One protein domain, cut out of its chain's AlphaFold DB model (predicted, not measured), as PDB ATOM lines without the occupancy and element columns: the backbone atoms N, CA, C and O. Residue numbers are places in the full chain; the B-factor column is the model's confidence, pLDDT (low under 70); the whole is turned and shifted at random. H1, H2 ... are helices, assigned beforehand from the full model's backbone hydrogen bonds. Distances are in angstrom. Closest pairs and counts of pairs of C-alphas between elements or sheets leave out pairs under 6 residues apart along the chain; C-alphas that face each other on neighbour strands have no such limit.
ATOM      1  N   SER A   2      51.969 -13.798 -29.502       49.06
ATOM      2  CA  SER A   2      51.251 -14.328 -30.671       49.06
ATOM      3  C   SER A   2      49.843 -14.735 -30.239       49.06
ATOM      4  O   SER A   2      49.688 -15.741 -29.552       49.06
ATOM      5  N   VAL A   3      48.840 -13.930 -30.596       54.56
ATOM      6  CA  VAL A   3      47.414 -14.202 -30.360       54.56
ATOM      7  C   VAL A   3      47.020 -15.398 -31.228       54.56
ATOM      8  O   VAL A   3      46.612 -15.244 -32.375       54.56
ATOM      9  N   ARG A   4      47.241 -16.616 -30.735       61.12
ATOM     10  CA  ARG A   4      46.853 -17.845 -31.435       61.12
ATOM     11  C   ARG A   4      46.030 -18.715 -30.504       61.12
ATOM     12  O   ARG A   4      46.439 -18.993 -29.383       61.12
ATOM     13  N   THR A   5      44.857 -19.107 -30.992       65.56
ATOM     14  CA  THR A   5      43.909 -19.980 -30.294       65.56
ATOM     15  C   THR A   5      44.320 -21.442 -30.449       65.56
ATOM     16  O   THR A   5      44.785 -21.837 -31.512       65.56
ATOM     17  N   THR A   6      44.119 -22.260 -29.421       69.19
ATOM     18  CA  THR A   6      44.158 -23.734 -29.513       69.19
ATOM     19  C   THR A   6      42.759 -24.321 -29.747       69.19
ATOM     20  O   THR A   6      42.608 -25.459 -30.201       69.19
ATOM     21  N   ARG A   7      41.711 -23.522 -29.523       71.56
ATOM     22  CA  ARG A   7      40.309 -23.927 -29.625       71.56
ATOM     23  C   ARG A   7      39.828 -23.903 -31.075       71.56
ATOM     24  O   ARG A   7      40.058 -22.938 -31.800       71.56
ATOM     25  N   LEU A   8      39.121 -24.959 -31.469       77.88
ATOM     26  CA  LEU A   8      38.241 -24.982 -32.638       77.88
ATOM     27  C   LEU A   8      36.841 -25.231 -32.118       77.88
ATOM     28  O   LEU A   8      36.643 -26.209 -31.403       77.88
ATOM     29  N   ASP A   9      35.915 -24.352 -32.469       84.94
ATOM     30  CA  ASP A   9      34.505 -24.512 -32.144       84.94
ATOM     31  C   ASP A   9      33.971 -25.877 -32.617       84.94
ATOM     32  O   ASP A   9      34.350 -26.374 -33.685       84.94
ATOM     33  N   ASP A  10      33.115 -26.501 -31.810       80.69
ATOM     34  CA  ASP A  10      32.617 -27.854 -32.068       80.69
ATOM     35  C   ASP A  10      31.709 -27.902 -33.305       80.69
ATOM     36  O   ASP A  10      31.748 -28.876 -34.065       80.69
ATOM     37  N   GLY A  11      30.954 -26.830 -33.565       86.12
ATOM     38  CA  GLY A  11      30.146 -26.673 -34.772       86.12
ATOM     39  C   GLY A  11      31.020 -26.600 -36.020       86.12
ATOM     40  O   GLY A  11      30.797 -27.338 -36.983       86.12
ATOM     41  N   VAL A  12      32.090 -25.800 -35.975       85.56
ATOM     42  CA  VAL A  12      33.069 -25.716 -37.075       85.56
ATOM     43  C   VAL A  12      33.765 -27.062 -37.299       85.56
ATOM     44  O   VAL A  12      33.905 -27.503 -38.442       85.56
ATOM     45  N   ARG A  13      34.171 -27.757 -36.228       82.50
ATOM     46  CA  ARG A  13      34.790 -29.091 -36.322       82.50
ATOM     47  C   ARG A  13      33.849 -30.100 -36.979       82.50
ATOM     48  O   ARG A  13      34.277 -30.863 -37.845       82.50
ATOM     49  N   THR A  14      32.578 -30.090 -36.586       84.56
ATOM     50  CA  THR A  14      31.548 -30.989 -37.117       84.56
ATOM     51  C   THR A  14      31.293 -30.733 -38.599       84.56
ATOM     52  O   THR A  14      31.342 -31.670 -39.396       84.56
ATOM     53  N   ALA A  15      31.115 -29.469 -38.991       88.31
ATOM     54  CA  ALA A  15      30.911 -29.089 -40.388       88.31
ATOM     55  C   ALA A  15      32.104 -29.490 -41.272       88.31
ATOM     56  O   ALA A  15      31.935 -30.069 -42.347       88.31
ATOM     57  N   MET A  16      33.327 -29.262 -40.791       87.50
ATOM     58  CA  MET A  16      34.540 -29.642 -41.514       87.50
ATOM     59  C   MET A  16      34.667 -31.163 -41.694       87.50
ATOM     60  O   MET A  16      35.056 -31.623 -42.771       87.50
ATOM     61  N   ARG A  17      34.295 -31.960 -40.681       86.19
ATOM     62  CA  ARG A  17      34.252 -33.428 -40.793       86.19
ATOM     63  C   ARG A  17      33.231 -33.888 -41.829       86.19
ATOM     64  O   ARG A  17      33.546 -34.744 -42.652       86.19
ATOM     65  N   GLN A  18      32.038 -33.295 -41.828       88.00
ATOM     66  CA  GLN A  18      30.989 -33.615 -42.798       88.00
ATOM     67  C   GLN A  18      31.429 -33.305 -44.233       88.00
ATOM     68  O   GLN A  18      31.253 -34.149 -45.113       88.00
ATOM     69  N   LEU A  19      32.069 -32.151 -44.458       87.00
ATOM     70  CA  LEU A  19      32.643 -31.790 -45.755       87.00
ATOM     71  C   LEU A  19      33.691 -32.815 -46.211       87.00
ATOM     72  O   LEU A  19      33.617 -33.310 -47.335       87.00
ATOM     73  N   SER A  20      34.645 -33.170 -45.344       87.50
ATOM     74  CA  SER A  20      35.672 -34.167 -45.667       87.50
ATOM     75  C   SER A  20      35.064 -35.529 -46.004       87.50
ATOM     76  O   SER A  20      35.445 -36.141 -46.999       87.50
ATOM     77  N   ALA A  21      34.090 -35.989 -45.219       85.25
ATOM     78  CA  ALA A  21      33.428 -37.266 -45.448       85.25
ATOM     79  C   ALA A  21      32.638 -37.276 -46.769       85.25
ATOM     80  O   ALA A  21      32.710 -38.244 -47.529       85.25
ATOM     81  N   ALA A  22      31.922 -36.190 -47.078       86.31
ATOM     82  CA  ALA A  22      31.194 -36.043 -48.334       86.31
ATOM     83  C   ALA A  22      32.138 -36.014 -49.547       86.31
ATOM     84  O   ALA A  22      31.876 -36.697 -50.536       86.31
ATOM     85  N   ALA A  23      33.258 -35.292 -49.453       82.62
ATOM     86  CA  ALA A  23      34.248 -35.209 -50.523       82.62
ATOM     87  C   ALA A  23      34.925 -36.565 -50.798       82.62
ATOM     88  O   ALA A  23      35.027 -36.969 -51.957       82.62
ATOM     89  N   LYS A  24      35.312 -37.305 -49.746       81.38
ATOM     90  CA  LYS A  24      35.901 -38.652 -49.871       81.38
ATOM     91  C   LYS A  24      34.931 -39.648 -50.504       81.38
ATOM     92  O   LYS A  24      35.286 -40.306 -51.476       81.38
ATOM     93  N   ARG A  25      33.697 -39.734 -49.988       78.44
ATOM     94  CA  ARG A  25      32.664 -40.622 -50.551       78.44
ATOM     95  C   ARG A  25      32.330 -40.260 -51.993       78.44
ATOM     96  O   ARG A  25      32.137 -41.148 -52.812       78.44
ATOM     97  N   GLY A  26      32.269 -38.963 -52.294       74.81
ATOM     98  CA  GLY A  26      31.979 -38.473 -53.633       74.81
ATOM     99  C   GLY A  26      33.009 -38.941 -54.656       74.81
ATOM    100  O   GLY A  26      32.617 -39.358 -55.742       74.81
ATOM    101  N   LEU A  27      34.302 -38.899 -54.310       78.81
ATOM    102  CA  LEU A  27      35.394 -39.237 -55.226       78.81
ATOM    103  C   LEU A  27      35.364 -40.699 -55.701       78.81
ATOM    104  O   LEU A  27      35.816 -40.977 -56.804       78.81
ATOM    105  N   GLY A  28      34.819 -41.622 -54.902       75.81
ATOM    106  CA  GLY A  28      34.634 -43.029 -55.282       75.81
ATOM    107  C   GLY A  28      35.915 -43.875 -55.324       75.81
ATOM    108  O   GLY A  28      35.820 -45.096 -55.370       75.81
ATOM    109  N   ASP A  29      37.091 -43.247 -55.240       78.81
ATOM    110  CA  ASP A  29      38.394 -43.906 -55.132       78.81
ATOM    111  C   ASP A  29      39.064 -43.537 -53.790       78.81
ATOM    112  O   ASP A  29      39.530 -42.402 -53.612       78.81
ATOM    113  N   PRO A  30      39.114 -44.471 -52.818       77.44
ATOM    114  CA  PRO A  30      39.708 -44.214 -51.511       77.44
ATOM    115  C   PRO A  30      41.232 -44.048 -51.569       77.44
ATOM    116  O   PRO A  30      41.787 -43.318 -50.750       77.44
ATOM    117  N   VAL A  31      41.914 -44.677 -52.531       79.06
ATOM    118  CA  VAL A  31      43.370 -44.560 -52.684       79.06
ATOM    119  C   VAL A  31      43.707 -43.169 -53.200       79.06
ATOM    120  O   VAL A  31      44.526 -42.474 -52.598       79.06
ATOM    121  N   LEU A  32      43.024 -42.720 -54.254       77.75
ATOM    122  CA  LEU A  32      43.185 -41.363 -54.769       77.75
ATOM    123  C   LEU A  32      42.871 -40.316 -53.692       77.75
ATOM    124  O   LEU A  32      43.593 -39.327 -53.564       77.75
ATOM    125  N   ALA A  33      41.832 -40.547 -52.884       81.00
ATOM    126  CA  ALA A  33      41.477 -39.634 -51.807       81.00
ATOM    127  C   ALA A  33      42.618 -39.458 -50.792       81.00
ATOM    128  O   ALA A  33      42.907 -38.335 -50.370       81.00
ATOM    129  N   GLU A  34      43.272 -40.545 -50.384       78.88
ATOM    130  CA  GLU A  34      44.399 -40.490 -49.450       78.88
ATOM    131  C   GLU A  34      45.645 -39.864 -50.098       78.88
ATOM    132  O   GLU A  34      46.256 -38.983 -49.493       78.88
ATOM    133  N   LEU A  35      45.956 -40.192 -51.359       79.00
ATOM    134  CA  LEU A  35      47.069 -39.585 -52.106       79.00
ATOM    135  C   LEU A  35      46.934 -38.056 -52.209       79.00
ATOM    136  O   LEU A  35      47.889 -37.323 -51.943       79.00
ATOM    137  N   VAL A  36      45.732 -37.560 -52.522       81.62
ATOM    138  CA  VAL A  36      45.433 -36.118 -52.575       81.62
ATOM    139  C   VAL A  36      45.659 -35.462 -51.215       81.62
ATOM    140  O   VAL A  36      46.273 -34.396 -51.130       81.62
ATOM    141  N   GLN A  37      45.188 -36.092 -50.139       81.00
ATOM    142  CA  GLN A  37      45.332 -35.538 -48.796       81.00
ATOM    143  C   GLN A  37      46.795 -35.508 -48.333       81.00
ATOM    144  O   GLN A  37      47.239 -34.498 -47.774       81.00
ATOM    145  N   VAL A  38      47.559 -36.571 -48.600       75.62
ATOM    146  CA  VAL A  38      48.995 -36.647 -48.301       75.62
ATOM    147  C   VAL A  38      49.753 -35.578 -49.086       75.62
ATOM    148  O   VAL A  38      50.477 -34.778 -48.488       75.62
ATOM    149  N   ARG A  39      49.535 -35.486 -50.404       79.06
ATOM    150  CA  ARG A  39      50.199 -34.497 -51.265       79.06
ATOM    151  C   ARG A  39      49.884 -33.064 -50.837       79.06
ATOM    152  O   ARG A  39      50.802 -32.256 -50.705       79.06
ATOM    153  N   ALA A  40      48.617 -32.752 -50.568       78.94
ATOM    154  CA  ALA A  40      48.210 -31.425 -50.114       78.94
ATOM    155  C   ALA A  40      48.825 -31.059 -48.754       78.94
ATOM    156  O   ALA A  40      49.229 -29.914 -48.546       78.94
ATOM    157  N   SER A  41      48.929 -32.016 -47.831       76.81
ATOM    158  CA  SER A  41      49.570 -31.802 -46.526       76.81
ATOM    159  C   SER A  41      51.071 -31.547 -46.678       76.81
ATOM    160  O   SER A  41      51.576 -30.560 -46.137       76.81
ATOM    161  N   ARG A  42      51.764 -32.340 -47.511       72.25
ATOM    162  CA  ARG A  42      53.186 -32.144 -47.848       72.25
ATOM    163  C   ARG A  42      53.451 -30.772 -48.473       72.25
ATOM    164  O   ARG A  42      54.355 -30.075 -48.022       72.25
ATOM    165  N   LEU A  43      52.634 -30.343 -49.441       74.38
ATOM    166  CA  LEU A  43      52.731 -29.008 -50.055       74.38
ATOM    167  C   LEU A  43      52.572 -27.878 -49.028       74.38
ATOM    168  O   LEU A  43      53.283 -26.880 -49.080       74.38
ATOM    169  N   ASN A  44      51.695 -28.068 -48.042       67.62
ATOM    170  CA  ASN A  44      51.518 -27.140 -46.925       67.62
ATOM    171  C   ASN A  44      52.571 -27.318 -45.805       67.62
ATOM    172  O   ASN A  44      52.434 -26.709 -44.741       67.62
ATOM    173  N   ARG A  45      53.612 -28.142 -46.019       71.00
ATOM    174  CA  ARG A  45      54.656 -28.512 -45.042       71.00
ATOM    175  C   ARG A  45      54.078 -29.013 -43.713       71.00
ATOM    176  O   ARG A  45      54.519 -28.622 -42.631       71.00
ATOM    177  N   ARG A  46      53.061 -29.871 -43.794       68.38
ATOM    178  CA  ARG A  46      52.420 -30.532 -42.653       68.38
ATOM    179  C   ARG A  46      52.434 -32.038 -42.841       68.38
ATOM    180  O   ARG A  46      52.194 -32.536 -43.939       68.38
ATOM    181  N   ALA A  47      52.682 -32.761 -41.752       52.50
ATOM    182  CA  ALA A  47      52.348 -34.172 -41.734       52.50
ATOM    183  C   ALA A  47      50.825 -34.271 -41.846       52.50
ATOM    184  O   ALA A  47      50.095 -33.567 -41.144       52.50
ATOM    185  N   PHE A  48      50.361 -35.092 -42.780       49.59
ATOM    186  CA  PHE A  48      48.969 -35.505 -42.823       49.59
ATOM    187  C   PHE A  48      48.610 -36.057 -41.439       49.59
ATOM    188  O   PHE A  48      49.357 -36.884 -40.923       49.59
ATOM    189  N   CYS A  49      47.531 -35.573 -40.821       52.44
ATOM    190  CA  CYS A  49      47.017 -36.138 -39.574       52.44
ATOM    191  C   CYS A  49      46.022 -37.254 -39.924       52.44
ATOM    192  O   CYS A  49      44.851 -36.954 -40.178       52.44
ATOM    193  N   PRO A  50      46.438 -38.534 -39.918       43.97
ATOM    194  CA  PRO A  50      45.508 -39.655 -39.991       43.97
ATOM    195  C   PRO A  50      44.507 -39.685 -38.819       43.97
ATOM    196  O   PRO A  50      43.492 -40.366 -38.928       43.97
ATOM    197  N   ASP A  51      44.717 -38.909 -37.749       38.25
ATOM    198  CA  ASP A  51      43.879 -38.890 -36.536       38.25
ATOM    199  C   ASP A  51      42.443 -38.384 -36.712       38.25
ATOM    200  O   ASP A  51      41.596 -38.632 -35.856       38.25
ATOM    201  N   GLU A  91      47.182 -26.801 -67.120       59.06
ATOM    202  CA  GLU A  91      47.359 -28.002 -66.285       59.06
ATOM    203  C   GLU A  91      46.014 -28.509 -65.736       59.06
ATOM    204  O   GLU A  91      45.772 -29.715 -65.609       59.06
ATOM    205  N   ARG A  92      45.086 -27.574 -65.505       53.31
ATOM    206  CA  ARG A  92      43.696 -27.829 -65.111       53.31
ATOM    207  C   ARG A  92      42.906 -28.596 -66.168       53.31
ATOM    208  O   ARG A  92      42.160 -29.507 -65.820       53.31
ATOM    209  N   GLU A  93      43.075 -28.265 -67.444       52.44
ATOM    210  CA  GLU A  93      42.393 -28.911 -68.572       52.44
ATOM    211  C   GLU A  93      42.948 -30.317 -68.835       52.44
ATOM    212  O   GLU A  93      42.219 -31.223 -69.246       52.44
ATOM    213  N   ARG A  94      44.242 -30.538 -68.575       60.66
ATOM    214  CA  ARG A  94      44.860 -31.875 -68.593       60.66
ATOM    215  C   ARG A  94      44.326 -32.756 -67.467       60.66
ATOM    216  O   ARG A  94      43.864 -33.857 -67.749       60.66
ATOM    217  N   ALA A  95      44.293 -32.258 -66.231       61.66
ATOM    218  CA  ALA A  95      43.719 -32.997 -65.107       61.66
ATOM    219  C   ALA A  95      42.219 -33.287 -65.308       61.66
ATOM    220  O   ALA A  95      41.770 -34.400 -65.044       61.66
ATOM    221  N   ALA A  96      41.456 -32.324 -65.836       59.06
ATOM    222  CA  ALA A  96      40.026 -32.474 -66.097       59.06
ATOM    223  C   ALA A  96      39.701 -33.620 -67.068       59.06
ATOM    224  O   ALA A  96      38.675 -34.263 -66.900       59.06
ATOM    225  N   ARG A  97      40.572 -33.943 -68.037       64.12
ATOM    226  CA  ARG A  97      40.344 -35.060 -68.977       64.12
ATOM    227  C   ARG A  97      40.293 -36.440 -68.323       64.12
ATOM    228  O   ARG A  97      39.744 -37.362 -68.918       64.12
ATOM    229  N   HIS A  98      40.836 -36.585 -67.118       75.75
ATOM    230  CA  HIS A  98      40.815 -37.842 -66.372       75.75
ATOM    231  C   HIS A  98      39.589 -37.990 -65.457       75.75
ATOM    232  O   HIS A  98      39.417 -39.043 -64.845       75.75
ATOM    233  N   PHE A  99      38.726 -36.971 -65.369       70.62
ATOM    234  CA  PHE A  99      37.539 -36.979 -64.518       70.62
ATOM    235  C   PHE A  99      36.294 -36.552 -65.298       70.62
ATOM    236  O   PHE A  99      36.325 -35.615 -66.089       70.62
ATOM    237  N   ASP A 100      35.149 -37.181 -65.023       78.69
ATOM    238  CA  ASP A 100      33.874 -36.588 -65.426       78.69
ATOM    239  C   ASP A 100      33.620 -35.296 -64.621       78.69
ATOM    240  O   ASP A 100      34.231 -35.054 -63.575       78.69
ATOM    241  N   GLY A 101      32.705 -34.435 -65.084       76.12
ATOM    242  CA  GLY A 101      32.457 -33.138 -64.432       76.12
ATOM    243  C   GLY A 101      32.108 -33.258 -62.940       76.12
ATOM    244  O   GLY A 101      32.491 -32.414 -62.129       76.12
ATOM    245  N   ARG A 102      31.450 -34.356 -62.545       81.56
ATOM    246  CA  ARG A 102      31.184 -34.660 -61.133       81.56
ATOM    247  C   ARG A 102      32.461 -35.059 -60.400       81.56
ATOM    248  O   ARG A 102      32.714 -34.520 -59.325       81.56
ATOM    249  N   GLY A 103      33.249 -35.981 -60.946       79.94
ATOM    250  CA  GLY A 103      34.521 -36.442 -60.393       79.94
ATOM    251  C   GLY A 103      35.497 -35.296 -60.154       79.94
ATOM    252  O   GLY A 103      36.056 -35.195 -59.063       79.94
ATOM    253  N   LEU A 104      35.604 -34.362 -61.103       79.69
ATOM    254  CA  LEU A 104      36.445 -33.176 -60.956       79.69
ATOM    255  C   LEU A 104      35.948 -32.269 -59.821       79.69
ATOM    256  O   LEU A 104      36.737 -31.852 -58.975       79.69
ATOM    257  N   ALA A 105      34.639 -32.007 -59.746       82.38
ATOM    258  CA  ALA A 105      34.060 -31.213 -58.660       82.38
ATOM    259  C   ALA A 105      34.318 -31.843 -57.278       82.38
ATOM    260  O   ALA A 105      34.613 -31.142 -56.309       82.38
ATOM    261  N   ARG A 106      34.265 -33.176 -57.186       83.56
ATOM    262  CA  ARG A 106      34.542 -33.926 -55.950       83.56
ATOM    263  C   ARG A 106      36.020 -33.898 -55.576       83.56
ATOM    264  O   ARG A 106      36.339 -33.720 -54.401       83.56
ATOM    265  N   LEU A 107      36.911 -34.005 -56.559       82.88
ATOM    266  CA  LEU A 107      38.348 -33.845 -56.357       82.88
ATOM    267  C   LEU A 107      38.675 -32.441 -55.829       82.88
ATOM    268  O   LEU A 107      39.379 -32.307 -54.830       82.88
ATOM    269  N   ILE A 108      38.107 -31.398 -56.440       84.19
ATOM    270  CA  ILE A 108      38.269 -30.008 -55.991       84.19
ATOM    271  C   ILE A 108      37.740 -29.834 -54.562       84.19
ATOM    272  O   ILE A 108      38.421 -29.239 -53.727       84.19
ATOM    273  N   ALA A 109      36.567 -30.395 -54.247       84.56
ATOM    274  CA  ALA A 109      36.009 -30.355 -52.898       84.56
ATOM    275  C   ALA A 109      36.934 -31.030 -51.870       84.56
ATOM    276  O   ALA A 109      37.134 -30.497 -50.777       84.56
ATOM    277  N   LEU A 110      37.549 -32.164 -52.225       85.56
ATOM    278  CA  LEU A 110      38.508 -32.850 -51.358       85.56
ATOM    279  C   LEU A 110      39.768 -32.006 -51.133       85.56
ATOM    280  O   LEU A 110      40.201 -31.855 -49.990       85.56
ATOM    281  N   ILE A 111      40.314 -31.410 -52.199       84.69
ATOM    282  CA  ILE A 111      41.468 -30.501 -52.137       84.69
ATOM    283  C   ILE A 111      41.155 -29.289 -51.251       84.69
ATOM    284  O   ILE A 111      41.982 -28.908 -50.420       84.69
ATOM    285  N   ALA A 112      39.970 -28.691 -51.388       86.25
ATOM    286  CA  ALA A 112      39.539 -27.552 -50.581       86.25
ATOM    287  C   ALA A 112      39.392 -27.926 -49.097       86.25
ATOM    288  O   ALA A 112      39.858 -27.191 -48.220       86.25
ATOM    289  N   ALA A 113      38.807 -29.093 -48.810       87.44
ATOM    290  CA  ALA A 113      38.626 -29.586 -47.452       87.44
ATOM    291  C   ALA A 113      39.972 -29.783 -46.738       87.44
ATOM    292  O   ALA A 113      40.177 -29.240 -45.650       87.44
ATOM    293  N   ILE A 114      40.924 -30.496 -47.355       81.44
ATOM    294  CA  ILE A 114      42.235 -30.739 -46.732       81.44
ATOM    295  C   ILE A 114      43.044 -29.447 -46.570       81.44
ATOM    296  O   ILE A 114      43.666 -29.224 -45.534       81.44
ATOM    297  N   ASN A 115      42.980 -28.534 -47.541       84.12
ATOM    298  CA  ASN A 115      43.637 -27.231 -47.440       84.12
ATOM    299  C   ASN A 115      43.062 -26.358 -46.316       84.12
ATOM    300  O   ASN A 115      43.797 -25.575 -45.705       84.12
ATOM    301  N   SER A 116      41.767 -26.491 -46.036       85.88
ATOM    302  CA  SER A 116      41.105 -25.806 -44.925       85.88
ATOM    303  C   SER A 116      41.537 -26.402 -43.585       85.88
ATOM    304  O   SER A 116      41.924 -25.658 -42.685       85.88
ATOM    305  N   TRP A 117      41.595 -27.733 -43.474       84.25
ATOM    306  CA  TRP A 117      42.155 -28.407 -42.297       84.25
ATOM    307  C   TRP A 117      43.601 -27.995 -42.025       84.25
ATOM    308  O   TRP A 117      43.924 -27.622 -40.898       84.25
ATOM    309  N   ASN A 118      44.451 -27.963 -43.053       81.94
ATOM    310  CA  ASN A 118      45.842 -27.534 -42.920       81.94
ATOM    311  C   ASN A 118      45.947 -26.109 -42.356       81.94
ATOM    312  O   ASN A 118      46.741 -25.865 -41.448       81.94
ATOM    313  N   ARG A 119      45.106 -25.175 -42.825       81.50
ATOM    314  CA  ARG A 119      45.053 -23.795 -42.305       81.50
ATOM    315  C   ARG A 119      44.616 -23.751 -40.842       81.50
ATOM    316  O   ARG A 119      45.273 -23.099 -40.027       81.50
ATOM    317  N   LEU A 120      43.554 -24.480 -40.498       78.94
ATOM    318  CA  LEU A 120      43.051 -24.550 -39.127       78.94
ATOM    319  C   LEU A 120      44.107 -25.133 -38.182       78.94
ATOM    320  O   LEU A 120      44.348 -24.564 -37.121       78.94
ATOM    321  N   MET A 121      44.811 -26.197 -38.565       71.94
ATOM    322  CA  MET A 121      45.851 -26.783 -37.714       71.94
ATOM    323  C   MET A 121      47.107 -25.901 -37.610       71.94
ATOM    324  O   MET A 121      47.694 -25.801 -36.532       71.94
ATOM    325  N   VAL A 122      47.490 -25.181 -38.675       66.69
ATOM    326  CA  VAL A 122      48.601 -24.206 -38.638       66.69
ATOM    327  C   VAL A 122      48.315 -23.071 -37.660       66.69
ATOM    328  O   VAL A 122      49.194 -22.708 -36.872       66.69
ATOM    329  N   SER A 123      47.096 -22.532 -37.691       62.97
ATOM    330  CA  SER A 123      46.694 -21.451 -36.789       62.97
ATOM    331  C   SER A 123      46.730 -21.877 -35.315       62.97
ATOM    332  O   SER A 123      47.027 -21.045 -34.458       62.97
ATOM    333  N   ARG A 124      46.543 -23.179 -35.041       65.44
ATOM    334  CA  ARG A 124      46.423 -23.753 -33.693       65.44
ATOM    335  C   ARG A 124      47.685 -24.431 -33.136       65.44
ATOM    336  O   ARG A 124      47.661 -24.873 -31.997       65.44
ATOM    337  N   ARG A 125      48.794 -24.497 -33.899       59.91
ATOM    338  CA  ARG A 125      50.078 -25.153 -33.516       59.91
ATOM    339  C   ARG A 125      49.917 -26.554 -32.893       59.91
ATOM    340  O   ARG A 125      50.732 -26.960 -32.073       59.91
ATOM    341  N   ILE A 126      48.916 -27.307 -33.333       54.88
ATOM    342  CA  ILE A 126      48.737 -28.693 -32.895       54.88
ATOM    343  C   ILE A 126      49.911 -29.506 -33.459       54.88
ATOM    344  O   ILE A 126      50.150 -29.440 -34.676       54.88
TER     345      ILE A 126
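This is residues 2 to 51 and 91 to 126 of the 133 residues of the protein "Carboxymuconolactone decarboxylase family protein" of Streptomyces chromofuscus (UniProt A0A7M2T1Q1). A long helix, H4, runs through the middle of this elongated model, with H1 packed along one side of it in the opposite direction and H2 crossing it on another side. The tiny helix H3 sits near the beginning of H4, and residues 2 to 9 lead into H1 with no named element. You are reading 86 residues with four named helices, in the order H1, H2, H3, H4, and no named strand: the class is all helix. The printed part is only just compact, close to loose, with a radius of gyration of the C-alphas of 14.0 A and spans of 45 by 25 by 20 A.

Start with H1, residues 10 to 27, and H4, residues 101 to 124: they touch, the closest C-alphas being those of Ala 23 and Leu 110, 4.9 A apart. They run opposite ways at a shallow tilt of 32 degrees, only just short of steep. Next comes H2, residues 30 to 43, which only just touches H1, only at the corner by their tight link, with 3 pairs of C-alphas within 8 A; the closest are Lys 24 and Ala 33, 6.0 A. H2 touches H4 at residues 110 to 118 alone, the same way at a steep tilt of 43 degrees; look at C-alphas 37 and 114, the closest, 6.1 A apart. H3, residues 91 to 96, is close to H4 but not clearly touching, with the C-alphas of Ala 96 and Leu 104 closest at 6.3 A; it is apart from H1 and H2. In H1, H2, H3 and H4 every O i to N i+4 pair is within hydrogen-bond range.

Find C-alpha 10 at (32.617, -27.854, -32.068); from there H1 runs 26.0 A to C-alpha 27. H2 covers 20.1 A from Pro 30 to Leu 43, and H3 8.6 A from Glu 91 to Ala 96. H4 runs 35.0 A from C-alpha 101 at (32.457, -33.138, -64.432) to C-alpha 124 at (46.423, -23.753, -33.693).

The two farthest C-alphas, those of Ser 2 and Arg 97, are 44.9 A apart. Residues 52 to 90 are not printed, and C-alphas 51 and 91 stand 31.9 A apart across that cut, on the link from H2 to H3. The link from H3 to H4 is tight. In the B-factor column, look for pLDDT under 70 at residues 2 to 6, 44, 46 to 51, 91 to 97 and 122 to 126; the mean of the printed part is 74.5.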